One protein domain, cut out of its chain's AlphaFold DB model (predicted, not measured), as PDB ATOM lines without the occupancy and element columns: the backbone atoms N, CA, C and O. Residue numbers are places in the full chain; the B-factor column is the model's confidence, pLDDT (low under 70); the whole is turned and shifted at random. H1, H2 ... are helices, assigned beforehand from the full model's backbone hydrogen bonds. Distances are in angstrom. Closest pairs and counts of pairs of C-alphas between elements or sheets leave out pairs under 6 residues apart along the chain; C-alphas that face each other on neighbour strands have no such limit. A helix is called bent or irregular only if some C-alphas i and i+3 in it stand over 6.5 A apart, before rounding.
ATOM      1  N   LEU A 132     -10.691  46.084  -2.808       91.81
ATOM      2  CA  LEU A 132     -10.001  45.909  -1.517       91.81
ATOM      3  C   LEU A 132     -10.299  44.574  -0.802       91.81
ATOM      4  O   LEU A 132      -9.597  44.194   0.138       91.81
ATOM      5  N   ARG A 133     -11.352  43.856  -1.206       91.25
ATOM      6  CA  ARG A 133     -11.740  42.553  -0.642       91.25
ATOM      7  C   ARG A 133     -11.226  41.370  -1.463       91.25
ATOM      8  O   ARG A 133     -11.301  40.243  -0.961       91.25
ATOM      9  N   ARG A 134     -10.702  41.599  -2.673       91.88
ATOM     10  CA  ARG A 134     -10.131  40.552  -3.533       91.88
ATOM     11  C   ARG A 134      -8.840  39.973  -2.933       91.88
ATOM     12  O   ARG A 134      -8.196  40.652  -2.132       91.88
ATOM     13  N   PRO A 135      -8.447  38.725  -3.270       92.88
ATOM     14  CA  PRO A 135      -7.331  38.038  -2.611       92.88
ATOM     15  C   PRO A 135      -6.011  38.822  -2.589       92.88
ATOM     16  O   PRO A 135      -5.383  38.888  -1.536       92.88
ATOM     17  N   GLY A 136      -5.623  39.449  -3.709       94.25
ATOM     18  CA  GLY A 136      -4.398  40.251  -3.813       94.25
ATOM     19  C   GLY A 136      -4.404  41.465  -2.872       94.25
ATOM     20  O   GLY A 136      -3.629  41.479  -1.912       94.25
ATOM     21  N   PRO A 137      -5.312  42.443  -3.059       95.25
ATOM     22  CA  PRO A 137      -5.378  43.647  -2.230       95.25
ATOM     23  C   PRO A 137      -5.630  43.321  -0.761       95.25
ATOM     24  O   PRO A 137      -4.973  43.867   0.122       95.25
ATOM     25  N   ARG A 138      -6.506  42.351  -0.470       95.38
ATOM     26  CA  ARG A 138      -6.760  41.897   0.901       95.38
ATOM     27  C   ARG A 138      -5.494  41.359   1.568       95.38
ATOM     28  O   ARG A 138      -5.269  41.664   2.739       95.38
ATOM     29  N   ALA A 139      -4.689  40.561   0.866       96.06
ATOM     30  CA  ALA A 139      -3.438  40.035   1.406       96.06
ATOM     31  C   ALA A 139      -2.422  41.156   1.672       96.06
ATOM     32  O   ALA A 139      -1.789  41.153   2.730       96.06
ATOM     33  N   VAL A 140      -2.328  42.140   0.769       96.19
ATOM     34  CA  VAL A 140      -1.498  43.339   0.963       96.19
ATOM     35  C   VAL A 140      -1.943  44.095   2.217       96.19
ATOM     36  O   VAL A 140      -1.148  44.285   3.134       96.19
ATOM     37  N   LEU A 141      -3.232  44.428   2.327       94.44
ATOM     38  CA  LEU A 141      -3.801  45.149   3.471       94.44
ATOM     39  C   LEU A 141      -3.606  44.404   4.801       94.44
ATOM     40  O   LEU A 141      -3.327  45.021   5.828       94.44
ATOM     41  N   GLN A 142      -3.755  43.076   4.812       94.00
ATOM     42  CA  GLN A 142      -3.540  42.269   6.018       94.00
ATOM     43  C   GLN A 142      -2.078  42.261   6.471       94.00
ATOM     44  O   GLN A 142      -1.826  42.248   7.676       94.00
ATOM     45  N   ARG A 143      -1.126  42.249   5.530       94.38
ATOM     46  CA  ARG A 143       0.308  42.311   5.836       94.38
ATOM     47  C   ARG A 143       0.717  43.713   6.283       94.38
ATOM     48  O   ARG A 143       1.359  43.817   7.319       94.38
ATOM     49  N   LEU A 144       0.239  44.762   5.608       91.69
ATOM     50  CA  LEU A 144       0.478  46.158   5.993       91.69
ATOM     51  C   LEU A 144       0.069  46.436   7.444       91.69
ATOM     52  O   LEU A 144       0.846  47.000   8.201       91.69
ATOM     53  N   LYS A 145      -1.106  45.958   7.876       88.25
ATOM     54  CA  LYS A 145      -1.590  46.121   9.264       88.25
ATOM     55  C   LYS A 145      -0.688  45.495  10.335       88.25
ATOM     56  O   LYS A 145      -0.879  45.775  11.513       88.25
ATOM     57  N   ARG A 146       0.223  44.598   9.953       86.50
ATOM     58  CA  ARG A 146       1.182  43.935  10.852       86.50
ATOM     59  C   ARG A 146       2.581  44.542  10.761       86.50
ATOM     60  O   ARG A 146       3.442  44.177  11.555       86.50
ATOM     61  N   THR A 147       2.810  45.433   9.805       81.19
ATOM     62  CA  THR A 147       4.080  46.123   9.628       81.19
ATOM     63  C   THR A 147       4.135  47.307  10.590       81.19
ATOM     64  O   THR A 147       3.326  48.226  10.493       81.19
ATOM     65  N   ASN A 148       5.109  47.316  11.501       65.56
ATOM     66  CA  ASN A 148       5.511  48.540  12.195       65.56
ATOM     67  C   ASN A 148       6.325  49.376  11.199       65.56
ATOM     68  O   ASN A 148       7.525  49.157  11.040       65.56
ATOM     69  N   ALA A 149       5.665  50.252  10.445       59.66
ATOM     70  CA  ALA A 149       6.322  50.993   9.377       59.66
ATOM     71  C   ALA A 149       7.037  52.238   9.930       59.66
ATOM     72  O   ALA A 149       6.410  53.248  10.228       59.66
ATOM     73  N   HIS A 150       8.364  52.151  10.047       59.12
ATOM     74  CA  HIS A 150       9.259  53.310   9.911       59.12
ATOM     75  C   HIS A 150       9.702  53.520   8.444       59.12
ATOM     76  O   HIS A 150      10.347  54.520   8.147       59.12
ATOM     77  N   ALA A 151       9.382  52.575   7.550       66.94
ATOM     78  CA  ALA A 151       9.621  52.651   6.108       66.94
ATOM     79  C   ALA A 151       8.457  53.357   5.387       66.94
ATOM     80  O   ALA A 151       7.336  53.368   5.905       66.94
ATOM     81  N   GLY A 152       8.720  53.904   4.195       85.31
ATOM     82  CA  GLY A 152       7.705  54.540   3.347       85.31
ATOM     83  C   GLY A 152       6.579  53.577   2.944       85.31
ATOM     84  O   GLY A 152       6.763  52.355   2.892       85.31
ATOM     85  N   VAL A 153       5.397  54.124   2.660       91.50
ATOM     86  CA  VAL A 153       4.202  53.371   2.247       91.50
ATOM     87  C   VAL A 153       4.452  52.604   0.947       91.50
ATOM     88  O   VAL A 153       4.105  51.423   0.859       91.50
ATOM     89  N   LEU A 154       5.082  53.230  -0.047       93.81
ATOM     90  CA  LEU A 154       5.386  52.604  -1.333       93.81
ATOM     91  C   LEU A 154       6.367  51.451  -1.167       93.81
ATOM     92  O   LEU A 154       6.125  50.366  -1.694       93.81
ATOM     93  N   GLU A 155       7.443  51.663  -0.411       92.69
ATOM     94  CA  GLU A 155       8.438  50.628  -0.130       92.69
ATOM     95  C   GLU A 155       7.779  49.411   0.536       92.69
ATOM     96  O   GLU A 155       7.974  48.272   0.101       92.69
ATOM     97  N   ALA A 156       6.920  49.648   1.533       93.69
ATOM     98  CA  ALA A 156       6.186  48.588   2.212       93.69
ATOM     99  C   ALA A 156       5.243  47.830   1.262       93.69
ATOM    100  O   ALA A 156       5.204  46.596   1.281       93.69
ATOM    101  N   VAL A 157       4.486  48.540   0.419       95.62
ATOM    102  CA  VAL A 157       3.548  47.922  -0.530       95.62
ATOM    103  C   VAL A 157       4.279  47.129  -1.609       95.62
ATOM    104  O   VAL A 157       3.875  46.000  -1.887       95.62
ATOM    105  N   VAL A 158       5.358  47.671  -2.181       95.69
ATOM    106  CA  VAL A 158       6.186  46.972  -3.175       95.69
ATOM    107  C   VAL A 158       6.775  45.704  -2.570       95.69
ATOM    108  O   VAL A 158       6.561  44.624  -3.117       95.69
ATOM    109  N   GLY A 159       7.413  45.798  -1.398       95.06
ATOM    110  CA  GLY A 159       8.001  44.635  -0.734       95.06
ATOM    111  C   GLY A 159       6.971  43.544  -0.427       95.06
ATOM    112  O   GLY A 159       7.238  42.356  -0.611       95.06
ATOM    113  N   ILE A 160       5.760  43.924  -0.011       96.19
ATOM    114  CA  ILE A 160       4.673  42.969   0.225       96.19
ATOM    115  C   ILE A 160       4.157  42.357  -1.083       96.19
ATOM    116  O   ILE A 160       3.915  41.149  -1.120       96.19
ATOM    117  N   ALA A 161       3.965  43.153  -2.137       96.81
ATOM    118  CA  ALA A 161       3.497  42.671  -3.435       96.81
ATOM    119  C   ALA A 161       4.491  41.674  -4.050       96.81
ATOM    120  O   ALA A 161       4.081  40.602  -4.496       96.81
ATOM    121  N   ASP A 162       5.788  41.968  -3.976       96.31
ATOM    122  CA  ASP A 162       6.852  41.088  -4.465       96.31
ATOM    123  C   ASP A 162       6.887  39.768  -3.665       96.31
ATOM    124  O   ASP A 162       6.930  38.683  -4.242       96.31
ATOM    125  N   GLN A 163       6.732  39.816  -2.333       95.94
ATOM    126  CA  GLN A 163       6.588  38.607  -1.499       95.94
ATOM    127  C   GLN A 163       5.308  37.806  -1.776       95.94
ATOM    128  O   GLN A 163       5.213  36.634  -1.405       95.94
ATOM    129  N   LEU A 164       4.283  38.444  -2.337       96.50
ATOM    130  CA  LEU A 164       3.066  37.783  -2.805       96.50
ATOM    131  C   LEU A 164       3.226  37.250  -4.236       96.50
ATOM    132  O   LEU A 164       2.261  36.721  -4.784       96.50
ATOM    133  N   GLY A 165       4.414  37.350  -4.836       95.81
ATOM    134  CA  GLY A 165       4.691  36.857  -6.180       95.81
ATOM    135  C   GLY A 165       4.078  37.735  -7.263       95.81
ATOM    136  O   GLY A 165       3.518  37.204  -8.224       95.81
ATOM    137  N   TYR A 166       4.097  39.055  -7.070       97.25
ATOM    138  CA  TYR A 166       3.887  39.990  -8.167       97.25
ATOM    139  C   TYR A 166       5.028  39.867  -9.177       97.25
ATOM    140  O   TYR A 166       6.196  39.881  -8.794       97.25
ATOM    141  N   ASP A 167       4.682  39.785 -10.455       94.56
ATOM    142  CA  ASP A 167       5.639  39.793 -11.554       94.56
ATOM    143  C   ASP A 167       5.054  40.630 -12.709       94.56
ATOM    144  O   ASP A 167       4.019  40.253 -13.266       94.56
ATOM    145  N   PRO A 168       5.666  41.780 -13.059       90.25
ATOM    146  CA  PRO A 168       5.160  42.661 -14.112       90.25
ATOM    147  C   PRO A 168       5.188  42.018 -15.505       90.25
ATOM    148  O   PRO A 168       4.424  42.436 -16.373       90.25
ATOM    149  N   GLU A 169       6.025  41.000 -15.711       90.62
ATOM    150  CA  GLU A 169       6.153  40.275 -16.979       90.62
ATOM    151  C   GLU A 169       5.367  38.953 -16.969       90.62
ATOM    152  O   GLU A 169       5.432  38.167 -17.923       90.62
ATOM    153  N   ALA A 170       4.598  38.690 -15.905       87.62
ATOM    154  CA  ALA A 170       3.793  37.487 -15.806       87.62
ATOM    155  C   ALA A 170       2.767  37.424 -16.942       87.62
ATOM    156  O   ALA A 170       1.964  38.331 -17.156       87.62
ATOM    157  N   SER A 171       2.725  36.276 -17.616       86.19
ATOM    158  CA  SER A 171       1.693  35.956 -18.603       86.19
ATOM    159  C   SER A 171       0.928  34.704 -18.164       86.19
ATOM    160  O   SER A 171       1.176  33.613 -18.680       86.19
ATOM    161  N   PRO A 172       0.065  34.819 -17.139       87.38
ATOM    162  CA  PRO A 172      -0.567  33.662 -16.533       87.38
ATOM    163  C   PRO A 172      -1.673  33.074 -17.411       87.38
ATOM    164  O   PRO A 172      -2.414  33.785 -18.095       87.38
ATOM    165  N   ASP A 173      -1.819  31.755 -17.309       83.88
ATOM    166  CA  ASP A 173      -2.770  30.943 -18.076       83.88
ATOM    167  C   ASP A 173      -4.156  30.824 -17.396       83.88
ATOM    168  O   ASP A 173      -4.963  29.973 -17.763       83.88
ATOM    169  N   ALA A 174      -4.445  31.641 -16.378       84.88
ATOM    170  CA  ALA A 174      -5.703  31.588 -15.631       84.88
ATOM    171  C   ALA A 174      -6.244  32.987 -15.312       84.88
ATOM    172  O   ALA A 174      -5.521  33.823 -14.771       84.88
ATOM    173  N   ASP A 175      -7.536  33.214 -15.571       83.44
ATOM    174  CA  ASP A 175      -8.239  34.488 -15.348       83.44
ATOM    175  C   ASP A 175      -8.099  34.998 -13.901       83.44
ATOM    176  O   ASP A 175      -7.969  36.202 -13.659       83.44
ATOM    177  N   GLU A 176      -8.118  34.081 -12.927       87.75
ATOM    178  CA  GLU A 176      -7.946  34.396 -11.502       87.75
ATOM    179  C   GLU A 176      -6.548  34.949 -11.210       87.75
ATOM    180  O   GLU A 176      -6.404  35.918 -10.462       87.75
ATOM    181  N   GLU A 177      -5.525  34.383 -11.845       91.69
ATOM    182  CA  GLU A 177      -4.140  34.812 -11.678       91.69
ATOM    183  C   GLU A 177      -3.854  36.106 -12.450       91.69
ATOM    184  O   GLU A 177      -3.206  36.996 -11.904       91.69
ATOM    185  N   VAL A 178      -4.420  36.280 -13.655       89.62
ATOM    186  CA  VAL A 178      -4.421  37.578 -14.368       89.62
ATOM    187  C   VAL A 178      -4.989  38.670 -13.463       89.62
ATOM    188  O   VAL A 178      -4.398  39.739 -13.308       89.62
ATOM    189  N   THR A 179      -6.123  38.381 -12.822       91.81
ATOM    190  CA  THR A 179      -6.768  39.309 -11.890       91.81
ATOM    191  C   THR A 179      -5.862  39.620 -10.701       91.81
ATOM    192  O   THR A 179      -5.690  40.787 -10.354       91.81
ATOM    193  N   ARG A 180      -5.240  38.601 -10.099       94.44
ATOM    194  CA  ARG A 180      -4.350  38.773  -8.947       94.44
ATOM    195  C   ARG A 180      -3.118  39.623  -9.282       94.44
ATOM    196  O   ARG A 180      -2.780  40.500  -8.491       94.44
ATOM    197  N   GLN A 181      -2.476  39.393 -10.428       95.25
ATOM    198  CA  GLN A 181      -1.322  40.182 -10.883       95.25
ATOM    199  C   GLN A 181      -1.712  41.640 -11.149       95.25
ATOM    200  O   GLN A 181      -1.053  42.555 -10.654       95.25
ATOM    201  N   SER A 182      -2.836  41.861 -11.842       94.06
ATOM    202  CA  SER A 182      -3.384  43.203 -12.081       94.06
ATOM    203  C   SER A 182      -3.693  43.943 -10.775       94.06
ATOM    204  O   SER A 182      -3.429  45.138 -10.663       94.06
ATOM    205  N   ASP A 183      -4.228  43.246  -9.772       95.81
ATOM    206  CA  ASP A 183      -4.548  43.850  -8.482       95.81
ATOM    207  C   ASP A 183      -3.301  44.258  -7.696       95.81
ATOM    208  O   ASP A 183      -3.273  45.320  -7.073       95.81
ATOM    209  N   LEU A 184      -2.260  43.422  -7.719       97.19
ATOM    210  CA  LEU A 184      -0.983  43.733  -7.080       97.19
ATOM    211  C   LEU A 184      -0.283  44.907  -7.777       97.19
ATOM    212  O   LEU A 184       0.222  45.791  -7.083       97.19
ATOM    213  N   ALA A 185      -0.330  44.974  -9.113       96.44
ATOM    214  CA  ALA A 185       0.123  46.147  -9.862       96.44
ATOM    215  C   ALA A 185      -0.616  47.409  -9.400       96.44
ATOM    216  O   ALA A 185       0.019  48.404  -9.053       96.44
ATOM    217  N   ARG A 186      -1.954  47.354  -9.316       95.94
ATOM    218  CA  ARG A 186      -2.760  48.511  -8.912       95.94
ATOM    219  C   ARG A 186      -2.462  48.960  -7.485       95.94
ATOM    220  O   ARG A 186      -2.330  50.158  -7.264       95.94
ATOM    221  N   MET A 187      -2.289  48.035  -6.537       97.31
ATOM    222  CA  MET A 187      -1.885  48.379  -5.165       97.31
ATOM    223  C   MET A 187      -0.559  49.152  -5.134       97.31
ATOM    224  O   MET A 187      -0.449  50.128  -4.394       97.31
ATOM    225  N   ARG A 188       0.428  48.760  -5.954       97.25
ATOM    226  CA  ARG A 188       1.707  49.484  -6.078       97.25
ATOM    227  C   ARG A 188       1.514  50.877  -6.674       97.25
ATOM    228  O   ARG A 188       2.080  51.831  -6.152       97.25
ATOM    229  N   SER A 189       0.706  51.001  -7.729       96.44
ATOM    230  CA  SER A 189       0.387  52.300  -8.336       96.44
ATOM    231  C   SER A 189      -0.316  53.235  -7.352       96.44
ATOM    232  O   SER A 189       0.092  54.381  -7.225       96.44
ATOM    233  N   LEU A 190      -1.300  52.736  -6.592       95.38
ATOM    234  CA  LEU A 190      -1.996  53.505  -5.552       95.38
ATOM    235  C   LEU A 190      -1.036  54.015  -4.475       95.38
ATOM    236  O   LEU A 190      -1.143  55.160  -4.051       95.38
ATOM    237  N   ALA A 191      -0.086  53.182  -4.045       95.19
ATOM    238  CA  ALA A 191       0.917  53.587  -3.065       95.19
ATOM    239  C   ALA A 191       1.875  54.657  -3.617       95.19
ATOM    240  O   ALA A 191       2.242  55.581  -2.897       95.19
ATOM    241  N   ALA A 192       2.247  54.562  -4.898       95.25
ATOM    242  CA  ALA A 192       3.099  55.552  -5.552       95.25
ATOM    243  C   ALA A 192       2.374  56.892  -5.757       95.25
ATOM    244  O   ALA A 192       2.960  57.948  -5.541       95.25
ATOM    245  N   GLU A 193       1.096  56.853  -6.146       94.81
ATOM    246  CA  GLU A 193       0.234  58.037  -6.232       94.81
ATOM    247  C   GLU A 193       0.077  58.714  -4.865       94.81
ATOM    248  O   GLU A 193       0.179  59.936  -4.783       94.81
ATOM    249  N   PHE A 194      -0.135  57.923  -3.808       94.12
ATOM    250  CA  PHE A 194      -0.265  58.407  -2.436       94.12
ATOM    251  C   PHE A 194       0.991  59.149  -1.972       94.12
ATOM    252  O   PHE A 194       0.902  60.315  -1.610       94.12
ATOM    253  N   GLU A 195       2.167  58.517  -2.046       91.81
ATOM    254  CA  GLU A 195       3.420  59.169  -1.636       91.81
ATOM    255  C   GLU A 195       3.777  60.371  -2.515       91.81
ATOM    256  O   GLU A 195       4.360  61.341  -2.037       91.81
ATOM    257  N   GLY A 196       3.432  60.327  -3.804       91.88
ATOM    258  CA  GLY A 196       3.623  61.462  -4.704       91.88
ATOM    259  C   GLY A 196       2.757  62.670  -4.332       91.88
ATOM    260  O   GLY A 196       3.194  63.807  -4.514       91.88
ATOM    261  N   ALA A 197       1.547  62.437  -3.815       91.12
ATOM    262  CA  ALA A 197       0.623  63.482  -3.379       91.12
ATOM    263  C   ALA A 197       0.898  63.965  -1.942       91.12
ATOM    264  O   ALA A 197       0.766  65.158  -1.669       91.12
ATOM    265  N   ASP A 198       1.301  63.059  -1.048       88.81
ATOM    266  CA  ASP A 198       1.639  63.334   0.350       88.81
ATOM    267  C   ASP A 198       2.926  62.591   0.774       88.81
ATOM    268  O   ASP A 198       2.867  61.498   1.346       88.81
ATOM    269  N   PRO A 199       4.113  63.189   0.548       82.31
ATOM    270  CA  PRO A 199       5.395  62.575   0.908       82.31
ATOM    271  C   PRO A 199       5.604  62.360   2.416       82.31
ATOM    272  O   PRO A 199       6.549  61.675   2.807       82.31
ATOM    273  N   GLY A 200       4.785  62.988   3.267       81.38
ATOM    274  CA  GLY A 200       4.819  62.828   4.724       81.38
ATOM    275  C   GLY A 200       3.730  61.899   5.265       81.38
ATOM    276  O   GLY A 200       3.680  61.676   6.476       81.38
ATOM    277  N   GLY A 201       2.867  61.384   4.387       85.88
ATOM    278  CA  GLY A 201       1.739  60.541   4.740       85.88
ATOM    279  C   GLY A 201       2.185  59.205   5.323       85.88
ATOM    280  O   GLY A 201       3.056  58.519   4.785       85.88
ATOM    281  N   ASP A 202       1.568  58.810   6.433       89.25
ATOM    282  CA  ASP A 202       1.835  57.525   7.065       89.25
ATOM    283  C   ASP A 202       0.919  56.409   6.527       89.25
ATOM    284  O   ASP A 202       0.008  56.610   5.716       89.25
ATOM    285  N   LEU A 203       1.146  55.185   7.008       90.06
ATOM    286  CA  LEU A 203       0.323  54.038   6.632       90.06
ATOM    287  C   LEU A 203      -1.157  54.220   7.015       90.06
ATOM    288  O   LEU A 203      -2.036  53.691   6.334       90.06
ATOM    289  N   ALA A 204      -1.455  54.930   8.106       89.88
ATOM    290  CA  ALA A 204      -2.832  55.149   8.531       89.88
ATOM    291  C   ALA A 204      -3.567  56.076   7.551       89.88
ATOM    292  O   ALA A 204      -4.700  55.770   7.170       89.88
ATOM    293  N   ALA A 205      -2.904  57.139   7.088       91.69
ATOM    294  CA  ALA A 205      -3.400  58.035   6.051       91.69
ATOM    295  C   ALA A 205      -3.637  57.290   4.726       91.69
ATOM    296  O   ALA A 205      -4.728  57.389   4.163       91.69
ATOM    297  N   PHE A 206      -2.702  56.436   4.296       92.88
ATOM    298  CA  PHE A 206      -2.886  55.611   3.095       92.88
ATOM    299  C   PHE A 206      -4.114  54.689   3.194       92.88
ATOM    300  O   PHE A 206      -4.927  54.599   2.272       92.88
ATOM    301  N   LEU A 207      -4.296  54.007   4.330       91.94
ATOM    302  CA  LEU A 207      -5.451  53.127   4.545       91.94
ATOM    303  C   LEU A 207      -6.781  53.897   4.576       91.94
ATOM    304  O   LEU A 207      -7.806  53.376   4.112       91.94
ATOM    305  N   ALA A 208      -6.780  55.114   5.124       90.38
ATOM    306  CA  ALA A 208      -7.944  55.993   5.118       90.38
ATOM    307  C   ALA A 208      -8.299  56.422   3.688       90.38
ATOM    308  O   ALA A 208      -9.461  56.318   3.289       90.38
ATOM    309  N   GLU A 209      -7.298  56.793   2.891       92.19
ATOM    310  CA  GLU A 209      -7.487  57.175   1.496       92.19
ATOM    311  C   GLU A 209      -8.038  56.027   0.645       92.19
ATOM    312  O   GLU A 209      -9.021  56.212  -0.070       92.19
ATOM    313  N   LEU A 210      -7.487  54.813   0.771       92.38
ATOM    314  CA  LEU A 210      -8.028  53.637   0.078       92.38
ATOM    315  C   LEU A 210      -9.500  53.397   0.433       92.38
ATOM    316  O   LEU A 210     -10.316  53.081  -0.432       92.38
ATOM    317  N   THR A 211      -9.852  53.560   1.708       87.56
ATOM    318  CA  THR A 211     -11.237  53.397   2.165       87.56
ATOM    319  C   THR A 211     -12.157  54.442   1.535       87.56
ATOM    320  O   THR A 211     -13.286  54.113   1.176       87.56
ATOM    321  N   GLN A 212     -11.680  55.677   1.371       87.38
ATOM    322  CA  GLN A 212     -12.421  56.753   0.721       87.38
ATOM    323  C   GLN A 212     -12.574  56.510  -0.790       87.38
ATOM    324  O   GLN A 212     -13.701  56.547  -1.294       87.38
ATOM    325  N   ARG A 213     -11.473  56.194  -1.491       88.69
ATOM    326  CA  ARG A 213     -11.434  55.933  -2.944       88.69
ATOM    327  C   ARG A 213     -12.319  54.758  -3.366       88.69
ATOM    328  O   ARG A 213     -12.938  54.812  -4.418       88.69
ATOM    329  N   PHE A 214     -12.425  53.721  -2.532       85.00
ATOM    330  CA  PHE A 214     -13.222  52.514  -2.807       85.00
ATOM    331  C   PHE A 214     -14.426  52.366  -1.864       85.00
ATOM    332  O   PHE A 214     -14.835  51.252  -1.512       85.00
ATOM    333  N   SER A 215     -14.991  53.483  -1.398       75.25
ATOM    334  CA  SER A 215     -16.134  53.446  -0.488       75.25
ATOM    335  C   SER A 215     -17.367  52.838  -1.180       75.25
ATOM    336  O   SER A 215     -17.866  53.325  -2.186       75.25
TER     337      SER A 215
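AT A GLANCE: This is residues 132 to 215 of the 390 residues of the protein "DNA helicase" of Actinobacteria bacterium (UniProt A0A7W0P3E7). One long helix, H3, forms a helical hairpin with the shorter H2, and H1 packs slantwise on both of them, so that the centres of the three make a triangle. H4 sits beyond them near the end of H3 at residue 197, turned steeply from H3 and meeting the others only loosely, while a long link of residues 164 to 174 loops from H2 to the other end of H3. The printed part has 84 residues with four named helices, in the order H1, H2, H3, H4, and no named strand; the class is all helix. The whole is compact, with a radius of gyration of the C-alphas of 12.6 A, and elongated in outline, spanning 40 by 26 by 23 A.

IN THESE COORDINATES: The longest helix, H3, holds residues 175 to 197 and measures 32.6 A from C-alpha 175 at (-8.239, 34.488, -15.348) to C-alpha 197 at (0.623, 63.482, -3.379). H2 holds residues 153 to 163 and measures 15.4 A. H1 holds residues 135 to 144, measures 14.2 A and begins with C-alpha 135 at (-7.331, 38.038, -2.611). H4 holds residues 203 to 213, measures 15.3 A and ends with C-alpha 213 at (-11.434, 55.933, -2.944). No helix is bent or irregular.

HOW THE PARTS SIT: H3 touches H2 at a shallow tilt of 20 degrees, opposite ways, and the two are a helical hairpin; their closest C-alphas, those of Leu 154 and Ala 191, are 4.9 A apart. With residues 180 to 187 alone, H3 also touches H1, at a steep tilt of 40 degrees, the same way; the closest C-alphas are those of Gly 136 and Arg 180, 5.3 A apart. H1 touches H2 at a steep tilt of 55 degrees, opposite ways, and their closest C-alphas, those of Val 140 and Ile 160, are 6.2 A apart. Helix packing is mostly crossed, but only just, with 1 of these 3 pairs at a shallow tilt. H4 is close to H3 but not clearly touching, at a steep tilt of 65 degrees, opposite ways; the closest C-alphas are those of Phe 194 and Phe 206, 6.7 A apart. H4 is also close to H2 but not clearly touching, about perpendicular at 84 degrees, with the closest C-alphas, those of Val 153 and Leu 203, 5.9 A apart. In H1, H2, H3 and H4 every O i to N i+4 pair is within hydrogen-bond range.

THE WHOLE: The two C-alphas farthest apart, those of Asp 173 and Gly 200, are 39.9 A apart. The printed part has no cut. The link from H2 to H3, 11 residues, is long; that from H1 to H2, 8 residues, is short; that from H3 to H4, 5 residues, is tight. The mean pLDDT of the printed part is 90.3, and residues 148 to 151 are under 70.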